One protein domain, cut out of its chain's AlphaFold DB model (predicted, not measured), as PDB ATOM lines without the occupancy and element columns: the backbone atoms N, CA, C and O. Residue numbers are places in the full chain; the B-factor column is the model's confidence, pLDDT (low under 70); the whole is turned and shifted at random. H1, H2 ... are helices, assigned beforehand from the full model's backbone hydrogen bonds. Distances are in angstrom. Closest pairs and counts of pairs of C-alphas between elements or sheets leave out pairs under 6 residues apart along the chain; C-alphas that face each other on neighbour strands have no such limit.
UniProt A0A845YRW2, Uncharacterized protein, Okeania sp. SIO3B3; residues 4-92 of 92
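Overview. This is residues 4 to 92 of the 92 residues of an uncharacterized protein of Okeania sp. SIO3B3 (UniProt A0A845YRW2). One long straight helix, H3, makes the long axis, and two small helical heads sit on the same side of it near its two ends, with an open gap between them. The first head is H1 and H2 near the beginning of H3; the second is H4 over its last part, with H5 beyond H4 and away from H3. The printed part has 89 residues with five named helices, H1 to H5 in that order along the chain, and no named strand; the class is all helix. The whole is loose, with a radius of gyration of the C-alphas of 17.2 A, and a rod in outline, spanning 49 by 23 by 22 A.

Arrangement. Begin at H1, residues 4 to 9, and go on to H2, residues 16 to 24. These two are close but not clearly touching; their closest C-alphas, those of Ile 4 and Glu 18, are 7.0 A apart. Next comes H3, residues 28 to 55, which forms a helical hairpin with H2, opposite ways at a steep tilt of 43 degrees. H3 touches H2 with residues 28 to 31 alone, and the closest C-alphas, those of Leu 22 and Leu 28, are 6.8 A apart. H1 and H3 only just touch, with 3 pairs of C-alphas within 8 A, the closest being those of Ile 8 and Tyr 34 at 6.2 A. Look then at H4, residues 69 to 78: it touches H3 at residues 49 to 53 alone, with C-alphas 52 and 74 the closest at 6.2 A. Their tilt is steep, 63 degrees, the same way. H5, residues 85 to 91, is close to H4 but not clearly touching it: their closest C-alphas, those of Ile 73 and Glu 87, are 6.5 A apart. H5 is apart from H3. The helix packing is mostly crossed, with no touching pair at a shallow tilt. In H1 to H5 every O i to N i+4 pair is within hydrogen-bond range.

Along the chain. Find C-alpha 4 at (-13.240, -16.556, -7.913), where H1 begins; H1 is 8.7 A long and H2 12.3 A. From C-alpha 28 at (-7.340, -8.658, -16.261), H3 runs 40.1 A. H4 is 14.5 A long, and H5, 9.9 A long, ends at C-alpha 91, (23.373, -28.272, 5.230).

Size, cuts and confidence. The C-alphas farthest apart, those of Asn 25 and Glu 92, are 49.7 A apart. The printed part has no cut. The link from H3 to H4, residues 56 to 68, is long. Mean pLDDT of the printed part is 79.3; residues 11, 59, 62 to 67 and 92 are under 70.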
ATOM      1  N   ILE A   4     -14.643 -16.725  -7.524       72.94
ATOM      2  CA  ILE A   4     -13.240 -16.556  -7.913       72.94
ATOM      3  C   ILE A   4     -12.722 -15.184  -7.456       72.94
ATOM      4  O   ILE A   4     -11.676 -15.110  -6.826       72.94
ATOM      5  N   LEU A   5     -13.508 -14.115  -7.638       72.50
ATOM      6  CA  LEU A   5     -13.164 -12.780  -7.127       72.50
ATOM      7  C   LEU A   5     -13.070 -12.771  -5.596       72.50
ATOM      8  O   LEU A   5     -12.128 -12.229  -5.035       72.50
ATOM      9  N   LYS A   6     -13.992 -13.464  -4.913       75.00
ATOM     10  CA  LYS A   6     -13.939 -13.602  -3.450       75.00
ATOM     11  C   LYS A   6     -12.702 -14.379  -2.978       75.00
ATOM     12  O   LYS A   6     -12.217 -14.131  -1.881       75.00
ATOM     13  N   LYS A   7     -12.190 -15.321  -3.778       76.44
ATOM     14  CA  LYS A   7     -10.934 -16.027  -3.485       76.44
ATOM     15  C   LYS A   7      -9.717 -15.107  -3.592       76.44
ATOM     16  O   LYS A   7      -8.875 -15.182  -2.703       76.44
ATOM     17  N   ILE A   8      -9.663 -14.261  -4.624       74.56
ATOM     18  CA  ILE A   8      -8.597 -13.259  -4.802       74.56
ATOM     19  C   ILE A   8      -8.607 -12.281  -3.627       74.56
ATOM     20  O   ILE A   8      -7.577 -12.065  -3.004       74.56
ATOM     21  N   ASP A   9      -9.789 -11.790  -3.257       72.69
ATOM     22  CA  ASP A   9      -9.979 -10.908  -2.101       72.69
ATOM     23  C   ASP A   9      -9.587 -11.585  -0.772       72.69
ATOM     24  O   ASP A   9      -8.980 -10.980   0.103       72.69
ATOM     25  N   SER A  10      -9.830 -12.896  -0.654       73.00
ATOM     26  CA  SER A  10      -9.384 -13.706   0.491       73.00
ATOM     27  C   SER A  10      -7.908 -14.131   0.413       73.00
ATOM     28  O   SER A  10      -7.496 -14.999   1.186       73.00
ATOM     29  N   ALA A  11      -7.139 -13.599  -0.544       66.88
ATOM     30  CA  ALA A  11      -5.735 -13.913  -0.805       66.88
ATOM     31  C   ALA A  11      -5.431 -15.425  -0.892       66.88
ATOM     32  O   ALA A  11      -4.360 -15.883  -0.477       66.88
ATOM     33  N   LYS A  12      -6.395 -16.212  -1.391       73.19
ATOM     34  CA  LYS A  12      -6.255 -17.657  -1.612       73.19
ATOM     35  C   LYS A  12      -5.642 -17.915  -2.981       73.19
ATOM     36  O   LYS A  12      -6.021 -17.267  -3.952       73.19
ATOM     37  N   ALA A  13      -4.768 -18.920  -3.051       73.69
ATOM     38  CA  ALA A  13      -4.141 -19.344  -4.296       73.69
ATOM     39  C   ALA A  13      -5.197 -19.690  -5.358       73.69
ATOM     40  O   ALA A  13      -6.128 -20.470  -5.105       73.69
ATOM     41  N   LEU A  14      -5.045 -19.093  -6.539       74.88
ATOM     42  CA  LEU A  14      -5.851 -19.416  -7.708       74.88
ATOM     43  C   LEU A  14      -5.320 -20.691  -8.352       74.88
ATOM     44  O   LEU A  14      -4.113 -20.867  -8.515       74.88
ATOM     45  N   SER A  15      -6.216 -21.582  -8.771       77.50
ATOM     46  CA  SER A  15      -5.793 -22.693  -9.622       77.50
ATOM     47  C   SER A  15      -5.458 -22.197 -11.035       77.50
ATOM     48  O   SER A  15      -5.941 -21.152 -11.488       77.50
ATOM     49  N   ALA A  16      -4.681 -22.985 -11.783       76.25
ATOM     50  CA  ALA A  16      -4.403 -22.709 -13.195       76.25
ATOM     51  C   ALA A  16      -5.694 -22.550 -14.027       76.25
ATOM     52  O   ALA A  16      -5.754 -21.736 -14.947       76.25
ATOM     53  N   GLN A  17      -6.756 -23.280 -13.666       78.69
ATOM     54  CA  GLN A  17      -8.057 -23.200 -14.329       78.69
ATOM     55  C   GLN A  17      -8.787 -21.886 -14.014       78.69
ATOM     56  O   GLN A  17      -9.427 -21.322 -14.897       78.69
ATOM     57  N   GLU A  18      -8.672 -21.375 -12.786       81.00
ATOM     58  CA  GLU A  18      -9.249 -20.082 -12.396       81.00
ATOM     59  C   GLU A  18      -8.512 -18.923 -13.073       81.00
ATOM     60  O   GLU A  18      -9.156 -18.008 -13.583       81.00
ATOM     61  N   SER A  19      -7.185 -19.007 -13.169       77.94
ATOM     62  CA  SER A  19      -6.357 -18.024 -13.882       77.94
ATOM     63  C   SER A  19      -6.688 -17.984 -15.378       77.94
ATOM     64  O   SER A  19      -6.911 -16.914 -15.941       77.94
ATOM     65  N   ASN A  20      -6.816 -19.153 -16.020       81.12
ATOM     66  CA  ASN A  20      -7.209 -19.237 -17.429       81.12
ATOM     67  C   ASN A  20      -8.654 -18.750 -17.646       81.12
ATOM     68  O   ASN A  20      -8.957 -18.083 -18.635       81.12
ATOM     69  N   TRP A  21      -9.558 -19.029 -16.702       84.56
ATOM     70  CA  TRP A  21     -10.918 -18.497 -16.744       84.56
ATOM     71  C   TRP A  21     -10.931 -16.966 -16.642       84.56
ATOM     72  O   TRP A  21     -11.614 -16.328 -17.438       84.56
ATOM     73  N   LEU A  22     -10.158 -16.366 -15.730       81.69
ATOM     74  CA  LEU A  22     -10.059 -14.907 -15.578       81.69
ATOM     75  C   LEU A  22      -9.525 -14.237 -16.851       81.69
ATOM     76  O   LEU A  22     -10.139 -13.276 -17.313       81.69
ATOM     77  N   SER A  23      -8.468 -14.789 -17.460       80.31
ATOM     78  CA  SER A  23      -7.951 -14.302 -18.748       80.31
ATOM     79  C   SER A  23      -8.992 -14.399 -19.863       80.31
ATOM     80  O   SER A  23      -9.214 -13.422 -20.574       80.31
ATOM     81  N   ASN A  24      -9.681 -15.538 -19.998       83.44
ATOM     82  CA  ASN A  24     -10.699 -15.719 -21.043       83.44
ATOM     83  C   ASN A  24     -11.940 -14.839 -20.847       83.44
ATOM     84  O   ASN A  24     -12.610 -14.504 -21.818       83.44
ATOM     85  N   ASN A  25     -12.265 -14.477 -19.604       82.62
ATOM     86  CA  ASN A  25     -13.425 -13.642 -19.283       82.62
ATOM     87  C   ASN A  25     -13.073 -12.146 -19.181       82.62
ATOM     88  O   ASN A  25     -13.931 -11.352 -18.808       82.62
ATOM     89  N   GLY A  26     -11.834 -11.750 -19.501       77.38
ATOM     90  CA  GLY A  26     -11.411 -10.347 -19.500       77.38
ATOM     91  C   GLY A  26     -11.229  -9.732 -18.109       77.38
ATOM     92  O   GLY A  26     -11.141  -8.514 -17.991       77.38
ATOM     93  N   PHE A  27     -11.134 -10.543 -17.052       81.12
ATOM     94  CA  PHE A  27     -10.858 -10.077 -15.687       81.12
ATOM     95  C   PHE A  27      -9.355  -9.833 -15.472       81.12
ATOM     96  O   PHE A  27      -8.740 -10.396 -14.563       81.12
ATOM     97  N   LEU A  28      -8.762  -8.998 -16.325       77.81
ATOM     98  CA  LEU A  28      -7.340  -8.658 -16.261       77.81
ATOM     99  C   LEU A  28      -7.000  -7.884 -14.985       77.81
ATOM    100  O   LEU A  28      -6.016  -8.223 -14.344       77.81
ATOM    101  N   GLU A  29      -7.851  -6.947 -14.549       79.38
ATOM    102  CA  GLU A  29      -7.661  -6.210 -13.287       79.38
ATOM    103  C   GLU A  29      -7.548  -7.152 -12.081       79.38
ATOM    104  O   GLU A  29      -6.685  -6.986 -11.228       79.38
ATOM    105  N   ALA A  30      -8.381  -8.194 -12.019       79.44
ATOM    106  CA  ALA A  30      -8.337  -9.149 -10.917       79.44
ATOM    107  C   ALA A  30      -7.070 -10.023 -10.950       79.44
ATOM    108  O   ALA A  30      -6.502 -10.325  -9.900       79.44
ATOM    109  N   LEU A  31      -6.620 -10.416 -12.148       80.19
ATOM    110  CA  LEU A  31      -5.350 -11.123 -12.346       80.19
ATOM    111  C   LEU A  31      -4.148 -10.249 -11.982       80.19
ATOM    112  O   LEU A  31      -3.203 -10.737 -11.366       80.19
ATOM    113  N   GLU A  32      -4.194  -8.968 -12.338       83.25
ATOM    114  CA  GLU A  32      -3.153  -7.994 -12.026       83.25
ATOM    115  C   GLU A  32      -3.065  -7.762 -10.518       83.25
ATOM    116  O   GLU A  32      -1.990  -7.922  -9.950       83.25
ATOM    117  N   ILE A  33      -4.200  -7.529  -9.845       83.38
ATOM    118  CA  ILE A  33      -4.266  -7.421  -8.380       83.38
ATOM    119  C   ILE A  33      -3.714  -8.688  -7.716       83.38
ATOM    120  O   ILE A  33      -2.921  -8.590  -6.782       83.38
ATOM    121  N   TYR A  34      -4.096  -9.877  -8.194       82.75
ATOM    122  CA  TYR A  34      -3.579 -11.139  -7.660       82.75
ATOM    123  C   TYR A  34      -2.056 -11.249  -7.831       82.75
ATOM    124  O   TYR A  34      -1.351 -11.555  -6.870       82.75
ATOM    125  N   SER A  35      -1.532 -10.956  -9.026       81.31
ATOM    126  CA  SER A  35      -0.091 -10.997  -9.298       81.31
ATOM    127  C   SER A  35       0.684  -9.973  -8.466       81.31
ATOM    128  O   SER A  35       1.749 -10.293  -7.940       81.31
ATOM    129  N   GLU A  36       0.151  -8.762  -8.311       86.38
ATOM    130  CA  GLU A  36       0.728  -7.713  -7.470       86.38
ATOM    131  C   GLU A  36       0.771  -8.153  -6.001       86.38
ATOM    132  O   GLU A  36       1.805  -8.023  -5.349       86.38
ATOM    133  N   GLN A  37      -0.311  -8.756  -5.492       84.31
ATOM    134  CA  GLN A  37      -0.341  -9.311  -4.136       84.31
ATOM    135  C   GLN A  37       0.671 -10.442  -3.944       84.31
ATOM    136  O   GLN A  37       1.355 -10.471  -2.920       84.31
ATOM    137  N   GLU A  38       0.795 -11.365  -4.902       82.12
ATOM    138  CA  GLU A  38       1.800 -12.432  -4.827       82.12
ATOM    139  C   GLU A  38       3.213 -11.849  -4.816       82.12
ATOM    140  O   GLU A  38       4.009 -12.223  -3.959       82.12
ATOM    141  N   LYS A  39       3.511 -10.859  -5.668       83.38
ATOM    142  CA  LYS A  39       4.803 -10.150  -5.660       83.38
ATOM    143  C   LYS A  39       5.070  -9.431  -4.341       83.38
ATOM    144  O   LYS A  39       6.201  -9.456  -3.860       83.38
ATOM    145  N   GLN A  40       4.067  -8.782  -3.754       84.62
ATOM    146  CA  GLN A  40       4.206  -8.109  -2.460       84.62
ATOM    147  C   GLN A  40       4.501  -9.106  -1.340       84.62
ATOM    148  O   GLN A  40       5.456  -8.907  -0.590       84.62
ATOM    149  N   LYS A  41       3.747 -10.212  -1.270       82.56
ATOM    150  CA  LYS A  41       4.038 -11.312  -0.340       82.56
ATOM    151  C   LYS A  41       5.441 -11.860  -0.570       82.56
ATOM    152  O   LYS A  41       6.165 -12.076   0.393       82.56
ATOM    153  N   GLN A  42       5.841 -12.033  -1.829       80.50
ATOM    154  CA  GLN A  42       7.169 -12.522  -2.175       80.50
ATOM    155  C   GLN A  42       8.256 -11.607  -1.631       80.50
ATOM    156  O   GLN A  42       9.134 -12.091  -0.931       80.50
ATOM    157  N   LYS A  43       8.143 -10.297  -1.865       84.00
ATOM    158  CA  LYS A  43       9.087  -9.298  -1.352       84.00
ATOM    159  C   LYS A  43       9.164  -9.285   0.170       84.00
ATOM    160  O   LYS A  43      10.252  -9.159   0.717       84.00
ATOM    161  N   GLU A  44       8.030  -9.406   0.860       84.56
ATOM    162  CA  GLU A  44       8.028  -9.456   2.325       84.56
ATOM    163  C   GLU A  44       8.749 -10.711   2.840       84.56
ATOM    164  O   GLU A  44       9.542 -10.640   3.780       84.56
ATOM    165  N   VAL A  45       8.511 -11.859   2.202       81.44
ATOM    166  CA  VAL A  45       9.163 -13.126   2.556       81.44
ATOM    167  C   VAL A  45      10.650 -13.111   2.185       81.44
ATOM    168  O   VAL A  45      11.466 -13.568   2.976       81.44
ATOM    169  N   GLU A  46      11.027 -12.548   1.037       82.81
ATOM    170  CA  GLU A  46      12.425 -12.345   0.631       82.81
ATOM    171  C   GLU A  46      13.169 -11.427   1.603       82.81
ATOM    172  O   GLU A  46      14.316 -11.706   1.945       82.81
ATOM    173  N   GLY A  47      12.513 -10.371   2.095       83.94
ATOM    174  CA  GLY A  47      13.053  -9.507   3.145       83.94
ATOM    175  C   GLY A  47      13.357 -10.297   4.416       83.94
ATOM    176  O   GLY A  47      14.502 -10.314   4.866       83.94
ATOM    177  N   LYS A  48      12.369 -11.053   4.917       84.12
ATOM    178  CA  LYS A  48      12.557 -11.946   6.074       84.12
ATOM    179  C   LYS A  48      13.666 -12.966   5.827       84.12
ATOM    180  O   LYS A  48      14.477 -13.222   6.708       84.12
ATOM    181  N   PHE A  49      13.741 -13.533   4.626       85.75
ATOM    182  CA  PHE A  49      14.792 -14.478   4.266       85.75
ATOM    183  C   PHE A  49      16.180 -13.837   4.293       85.75
ATOM    184  O   PHE A  49      17.111 -14.442   4.815       85.75
ATOM    185  N   ALA A  50      16.328 -12.617   3.775       84.00
ATOM    186  CA  ALA A  50      17.588 -11.883   3.817       84.00
ATOM    187  C   ALA A  50      18.022 -11.579   5.260       84.00
ATOM    188  O   ALA A  50      19.183 -11.803   5.599       84.00
ATOM    189  N   GLU A  51      17.090 -11.151   6.117       86.69
ATOM    190  CA  GLU A  51      17.349 -10.920   7.546       86.69
ATOM    191  C   GLU A  51      17.782 -12.205   8.258       86.69
ATOM    192  O   GLU A  51      18.782 -12.216   8.977       86.69
ATOM    193  N   LEU A  52      17.081 -13.315   8.015       85.88
ATOM    194  CA  LEU A  52      17.448 -14.616   8.567       85.88
ATOM    195  C   LEU A  52      18.819 -15.075   8.059       85.88
ATOM    196  O   LEU A  52      19.628 -15.586   8.831       85.88
ATOM    197  N   LYS A  53      19.121 -14.876   6.774       85.00
ATOM    198  CA  LYS A  53      20.428 -15.234   6.211       85.00
ATOM    199  C   LYS A  53      21.560 -14.460   6.866       85.00
ATOM    200  O   LYS A  53      22.607 -15.053   7.115       85.00
ATOM    201  N   ASP A  54      21.362 -13.178   7.136       84.88
ATOM    202  CA  ASP A  54      22.348 -12.360   7.841       84.88
ATOM    203  C   ASP A  54      22.514 -12.835   9.294       84.88
ATOM    204  O   ASP A  54      23.621 -13.164   9.722       84.88
ATOM    205  N   LYS A  55      21.393 -13.023  10.005       86.88
ATOM    206  CA  LYS A  55      21.352 -13.482  11.402       86.88
ATOM    207  C   LYS A  55      22.058 -14.822  11.617       86.88
ATOM    208  O   LYS A  55      22.823 -14.971  12.567       86.88
ATOM    209  N   TYR A  56      21.809 -15.788  10.736       83.50
ATOM    210  CA  TYR A  56      22.395 -17.130  10.804       83.50
ATOM    211  C   TYR A  56      23.672 -17.275   9.966       83.50
ATOM    212  O   TYR A  56      24.175 -18.386   9.810       83.50
ATOM    213  N   GLN A  57      24.200 -16.178   9.407       79.44
ATOM    214  CA  GLN A  57      25.369 -16.171   8.517       79.44
ATOM    215  C   GLN A  57      25.266 -17.183   7.359       79.44
ATOM    216  O   GLN A  57      26.264 -17.667   6.823       79.44
ATOM    217  N   ALA A  58      24.043 -17.463   6.902       76.19
ATOM    218  CA  ALA A  58      23.751 -18.310   5.750       76.19
ATOM    219  C   ALA A  58      24.020 -17.590   4.410       76.19
ATOM    220  O   ALA A  58      23.528 -17.993   3.356       76.19
ATOM    221  N   THR A  59      24.839 -16.534   4.425       69.75
ATOM    222  CA  THR A  59      25.357 -15.832   3.240       69.75
ATOM    223  C   THR A  59      26.231 -16.725   2.360       69.75
ATOM    224  O   THR A  59      26.418 -16.423   1.183       69.75
ATOM    225  N   LYS A  60      26.704 -17.861   2.894       71.12
ATOM    226  CA  LYS A  60      27.399 -18.909   2.132       71.12
ATOM    227  C   LYS A  60      26.522 -19.522   1.031       71.12
ATOM    228  O   LYS A  60      27.047 -19.964   0.012       71.12
ATOM    229  N   TYR A  61      25.202 -19.525   1.205       71.19
ATOM    230  CA  TYR A  61      24.270 -20.025   0.201       71.19
ATOM    231  C   TYR A  61      23.856 -18.885  -0.738       71.19
ATOM    232  O   TYR A  61      23.288 -17.878  -0.308       71.19
ATOM    233  N   SER A  62      24.132 -19.037  -2.037       66.12
ATOM    234  CA  SER A  62      23.743 -18.051  -3.064       66.12
ATOM    235  C   SER A  62      22.249 -18.079  -3.391       66.12
ATOM    236  O   SER A  62      21.753 -17.156  -4.031       66.12
ATOM    237  N   ASP A  63      21.522 -19.092  -2.921       66.75
ATOM    238  CA  ASP A  63      20.077 -19.174  -3.064       66.75
ATOM    239  C   ASP A  63      19.388 -17.960  -2.434       66.75
ATOM    240  O   ASP A  63      19.504 -17.685  -1.235       66.75
ATOM    241  N   GLN A  64      18.684 -17.215  -3.281       63.59
ATOM    242  CA  GLN A  64      17.802 -16.105  -2.907       63.59
ATOM    243  C   GLN A  64      16.328 -16.513  -2.979       63.59
ATOM    244  O   GLN A  64      15.456 -15.771  -2.540       63.59
ATOM    245  N   SER A  65      16.048 -17.706  -3.503       69.06
ATOM    246  CA  SER A  65      14.688 -18.191  -3.664       69.06
ATOM    247  C   SER A  65      14.117 -18.683  -2.341       69.06
ATOM    248  O   SER A  65      14.627 -19.603  -1.714       69.06
ATOM    249  N   ILE A  66      12.957 -18.142  -1.993       67.69
ATOM    250  CA  ILE A  66      12.057 -18.631  -0.935       67.69
ATOM    251  C   ILE A  66      11.502 -20.037  -1.206       67.69
ATOM    252  O   ILE A  66      10.989 -20.691  -0.306       67.69
ATOM    253  N   SER A  67      11.608 -20.511  -2.452       69.31
ATOM    254  CA  SER A  67      11.317 -21.900  -2.823       69.31
ATOM    255  C   SER A  67      12.461 -22.859  -2.476       69.31
ATOM    256  O   SER A  67      12.287 -24.071  -2.608       69.31
ATOM    257  N   SER A  68      13.632 -22.345  -2.093       75.06
ATOM    258  CA  SER A  68      14.764 -23.182  -1.712       75.06
ATOM    259  C   SER A  68      14.549 -23.736  -0.298       75.06
ATOM    260  O   SER A  68      14.035 -23.024   0.570       75.06
ATOM    261  N   PRO A  69      14.985 -24.978  -0.021       76.88
ATOM    262  CA  PRO A  69      14.867 -25.592   1.305       76.88
ATOM    263  C   PRO A  69      15.548 -24.763   2.405       76.88
ATOM    264  O   PRO A  69      15.107 -24.791   3.549       76.88
ATOM    265  N   LEU A  70      16.542 -23.936   2.052       82.75
ATOM    266  CA  LEU A  70      17.176 -22.984   2.963       82.75
ATOM    267  C   LEU A  70      16.176 -22.056   3.666       82.75
ATOM    268  O   LEU A  70      16.338 -21.787   4.852       82.75
ATOM    269  N   PHE A  71      15.143 -21.567   2.971       82.31
ATOM    270  CA  PHE A  71      14.150 -20.686   3.595       82.31
ATOM    271  C   PHE A  71      13.383 -21.415   4.702       82.31
ATOM    272  O   PHE A  71      13.250 -20.887   5.804       82.31
ATOM    273  N   SER A  72      12.950 -22.652   4.446       81.25
ATOM    274  CA  SER A  72      12.260 -23.480   5.443       81.25
ATOM    275  C   SER A  72      13.140 -23.782   6.657       81.25
ATOM    276  O   SER A  72      12.671 -23.672   7.789       81.25
ATOM    277  N   ILE A  73      14.423 -24.074   6.431       85.00
ATOM    278  CA  ILE A  73      15.416 -24.316   7.487       85.00
ATOM    279  C   ILE A  73      15.582 -23.076   8.370       85.00
ATOM    280  O   ILE A  73      15.496 -23.163   9.594       85.00
ATOM    281  N   LEU A  74      15.794 -21.911   7.757       84.31
ATOM    282  CA  LEU A  74      15.975 -20.657   8.485       84.31
ATOM    283  C   LEU A  74      14.711 -20.242   9.248       84.31
ATOM    284  O   LEU A  74      14.806 -19.775  10.381       84.31
ATOM    285  N   GLU A  75      13.528 -20.447   8.670       84.19
ATOM    286  CA  GLU A  75      12.262 -20.170   9.353       84.19
ATOM    287  C   GLU A  75      12.067 -21.085  10.572       84.19
ATOM    288  O   GLU A  75      11.606 -20.633  11.622       84.19
ATOM    289  N   LYS A  76      12.442 -22.365  10.466       86.12
ATOM    290  CA  LYS A  76      12.409 -23.300  11.597       86.12
ATOM    291  C   LYS A  76      13.403 -22.923  12.685       86.12
ATOM    292  O   LYS A  76      13.037 -22.975  13.856       86.12
ATOM    293  N   LEU A  77      14.615 -22.516  12.309       83.62
ATOM    294  CA  LEU A  77      15.613 -22.018  13.255       83.62
ATOM    295  C   LEU A  77      15.097 -20.797  14.021       83.62
ATOM    296  O   LEU A  77      15.287 -20.725  15.234       83.62
ATOM    297  N   GLU A  78      14.402 -19.883  13.344       84.44
ATOM    298  CA  GLU A  78      13.817 -18.700  13.988       84.44
ATOM    299  C   GLU A  78      12.648 -19.046  14.911       84.44
ATOM    300  O   GLU A  78      12.440 -18.408  15.940       84.44
ATOM    301  N   LYS A  79      11.898 -20.096  14.575       84.12
ATOM    302  CA  LYS A  79      10.842 -20.660  15.426       84.12
ATOM    303  C   LYS A  79      11.384 -21.595  16.513       84.12
ATOM    304  O   LYS A  79      10.590 -22.319  17.113       84.12
ATOM    305  N   GLU A  80      12.703 -21.645  16.716       80.00
ATOM    306  CA  GLU A  80      13.389 -22.546  17.658       80.00
ATOM    307  C   GLU A  80      12.941 -24.015  17.506       80.00
ATOM    308  O   GLU A  80      12.868 -24.792  18.460       80.00
ATOM    309  N   THR A  81      12.590 -24.395  16.278       81.31
ATOM    310  CA  THR A  81      12.063 -25.712  15.937       81.31
ATOM    311  C   THR A  81      13.205 -26.631  15.518       81.31
ATOM    312  O   THR A  81      14.162 -26.211  14.869       81.31
ATOM    313  N   ILE A  82      13.097 -27.911  15.878       79.88
ATOM    314  CA  ILE A  82      14.089 -28.926  15.518       79.88
ATOM    315  C   ILE A  82      14.102 -29.096  13.993       79.88
ATOM    316  O   ILE A  82      13.057 -29.328  13.380       79.88
ATOM    317  N   LEU A  83      15.289 -28.978  13.398       81.62
ATOM    318  CA  LEU A  83      15.515 -29.282  11.989       81.62
ATOM    319  C   LEU A  83      15.382 -30.787  11.754       81.62
ATOM    320  O   LEU A  83      15.888 -31.604  12.528       81.62
ATOM    321  N   ASP A  84      14.709 -31.156  10.672       82.19
ATOM    322  CA  ASP A  84      14.599 -32.545  10.255       82.19
ATOM    323  C   ASP A  84      15.957 -33.070   9.777       82.19
ATOM    324  O   ASP A  84      16.817 -32.324   9.308       82.19
ATOM    325  N   ARG A  85      16.153 -34.392   9.828       80.12
ATOM    326  CA  ARG A  85      17.392 -35.006   9.323       80.12
ATOM    327  C   ARG A  85      17.663 -34.620   7.862       80.12
ATOM    328  O   ARG A  85      18.785 -34.275   7.543       80.12
ATOM    329  N   ALA A  86      16.629 -34.577   7.020       80.06
ATOM    330  CA  ALA A  86      16.751 -34.151   5.623       80.06
ATOM    331  C   ALA A  86      17.226 -32.694   5.462       80.06
ATOM    332  O   ALA A  86      17.862 -32.363   4.468       80.06
ATOM    333  N   GLU A  87      16.913 -31.825   6.425       82.31
ATOM    334  CA  GLU A  87      17.369 -30.433   6.443       82.31
ATOM    335  C   GLU A  87      18.826 -30.330   6.900       82.31
ATOM    336  O   GLU A  87      19.577 -29.524   6.361       82.31
ATOM    337  N   LEU A  88      19.239 -31.170   7.851       78.69
ATOM    338  CA  LEU A  88      20.636 -31.282   8.276       78.69
ATOM    339  C   LEU A  88      21.522 -31.880   7.173       78.69
ATOM    340  O   LEU A  88      22.564 -31.306   6.885       78.69
ATOM    341  N   ASP A  89      21.081 -32.958   6.517       80.62
ATOM    342  CA  ASP A  89      21.745 -33.554   5.344       80.62
ATOM    343  C   ASP A  89      21.877 -32.547   4.188       80.62
ATOM    344  O   ASP A  89      22.799 -32.634   3.387       80.62
ATOM    345  N   TRP A  90      20.962 -31.579   4.082       82.00
ATOM    346  CA  TRP A  90      21.059 -30.514   3.083       82.00
ATOM    347  C   TRP A  90      22.114 -29.449   3.442       82.00
ATOM    348  O   TRP A  90      22.650 -28.791   2.549       82.00
ATOM    349  N   LEU A  91      22.389 -29.244   4.736       73.44
ATOM    350  CA  LEU A  91      23.373 -28.272   5.230       73.44
ATOM    351  C   LEU A  91      24.814 -28.820   5.273       73.44
ATOM    352  O   LEU A  91      25.736 -28.003   5.350       73.44
ATOM    353  N   GLU A  92      24.987 -30.146   5.267       69.69
ATOM    354  CA  GLU A  92      26.281 -30.860   5.250       69.69
ATOM    355  C   GLU A  92      27.044 -30.670   3.925       69.69
ATOM    356  O   GLU A  92      28.260 -30.361   3.995       69.69
TER     357      GLU A  92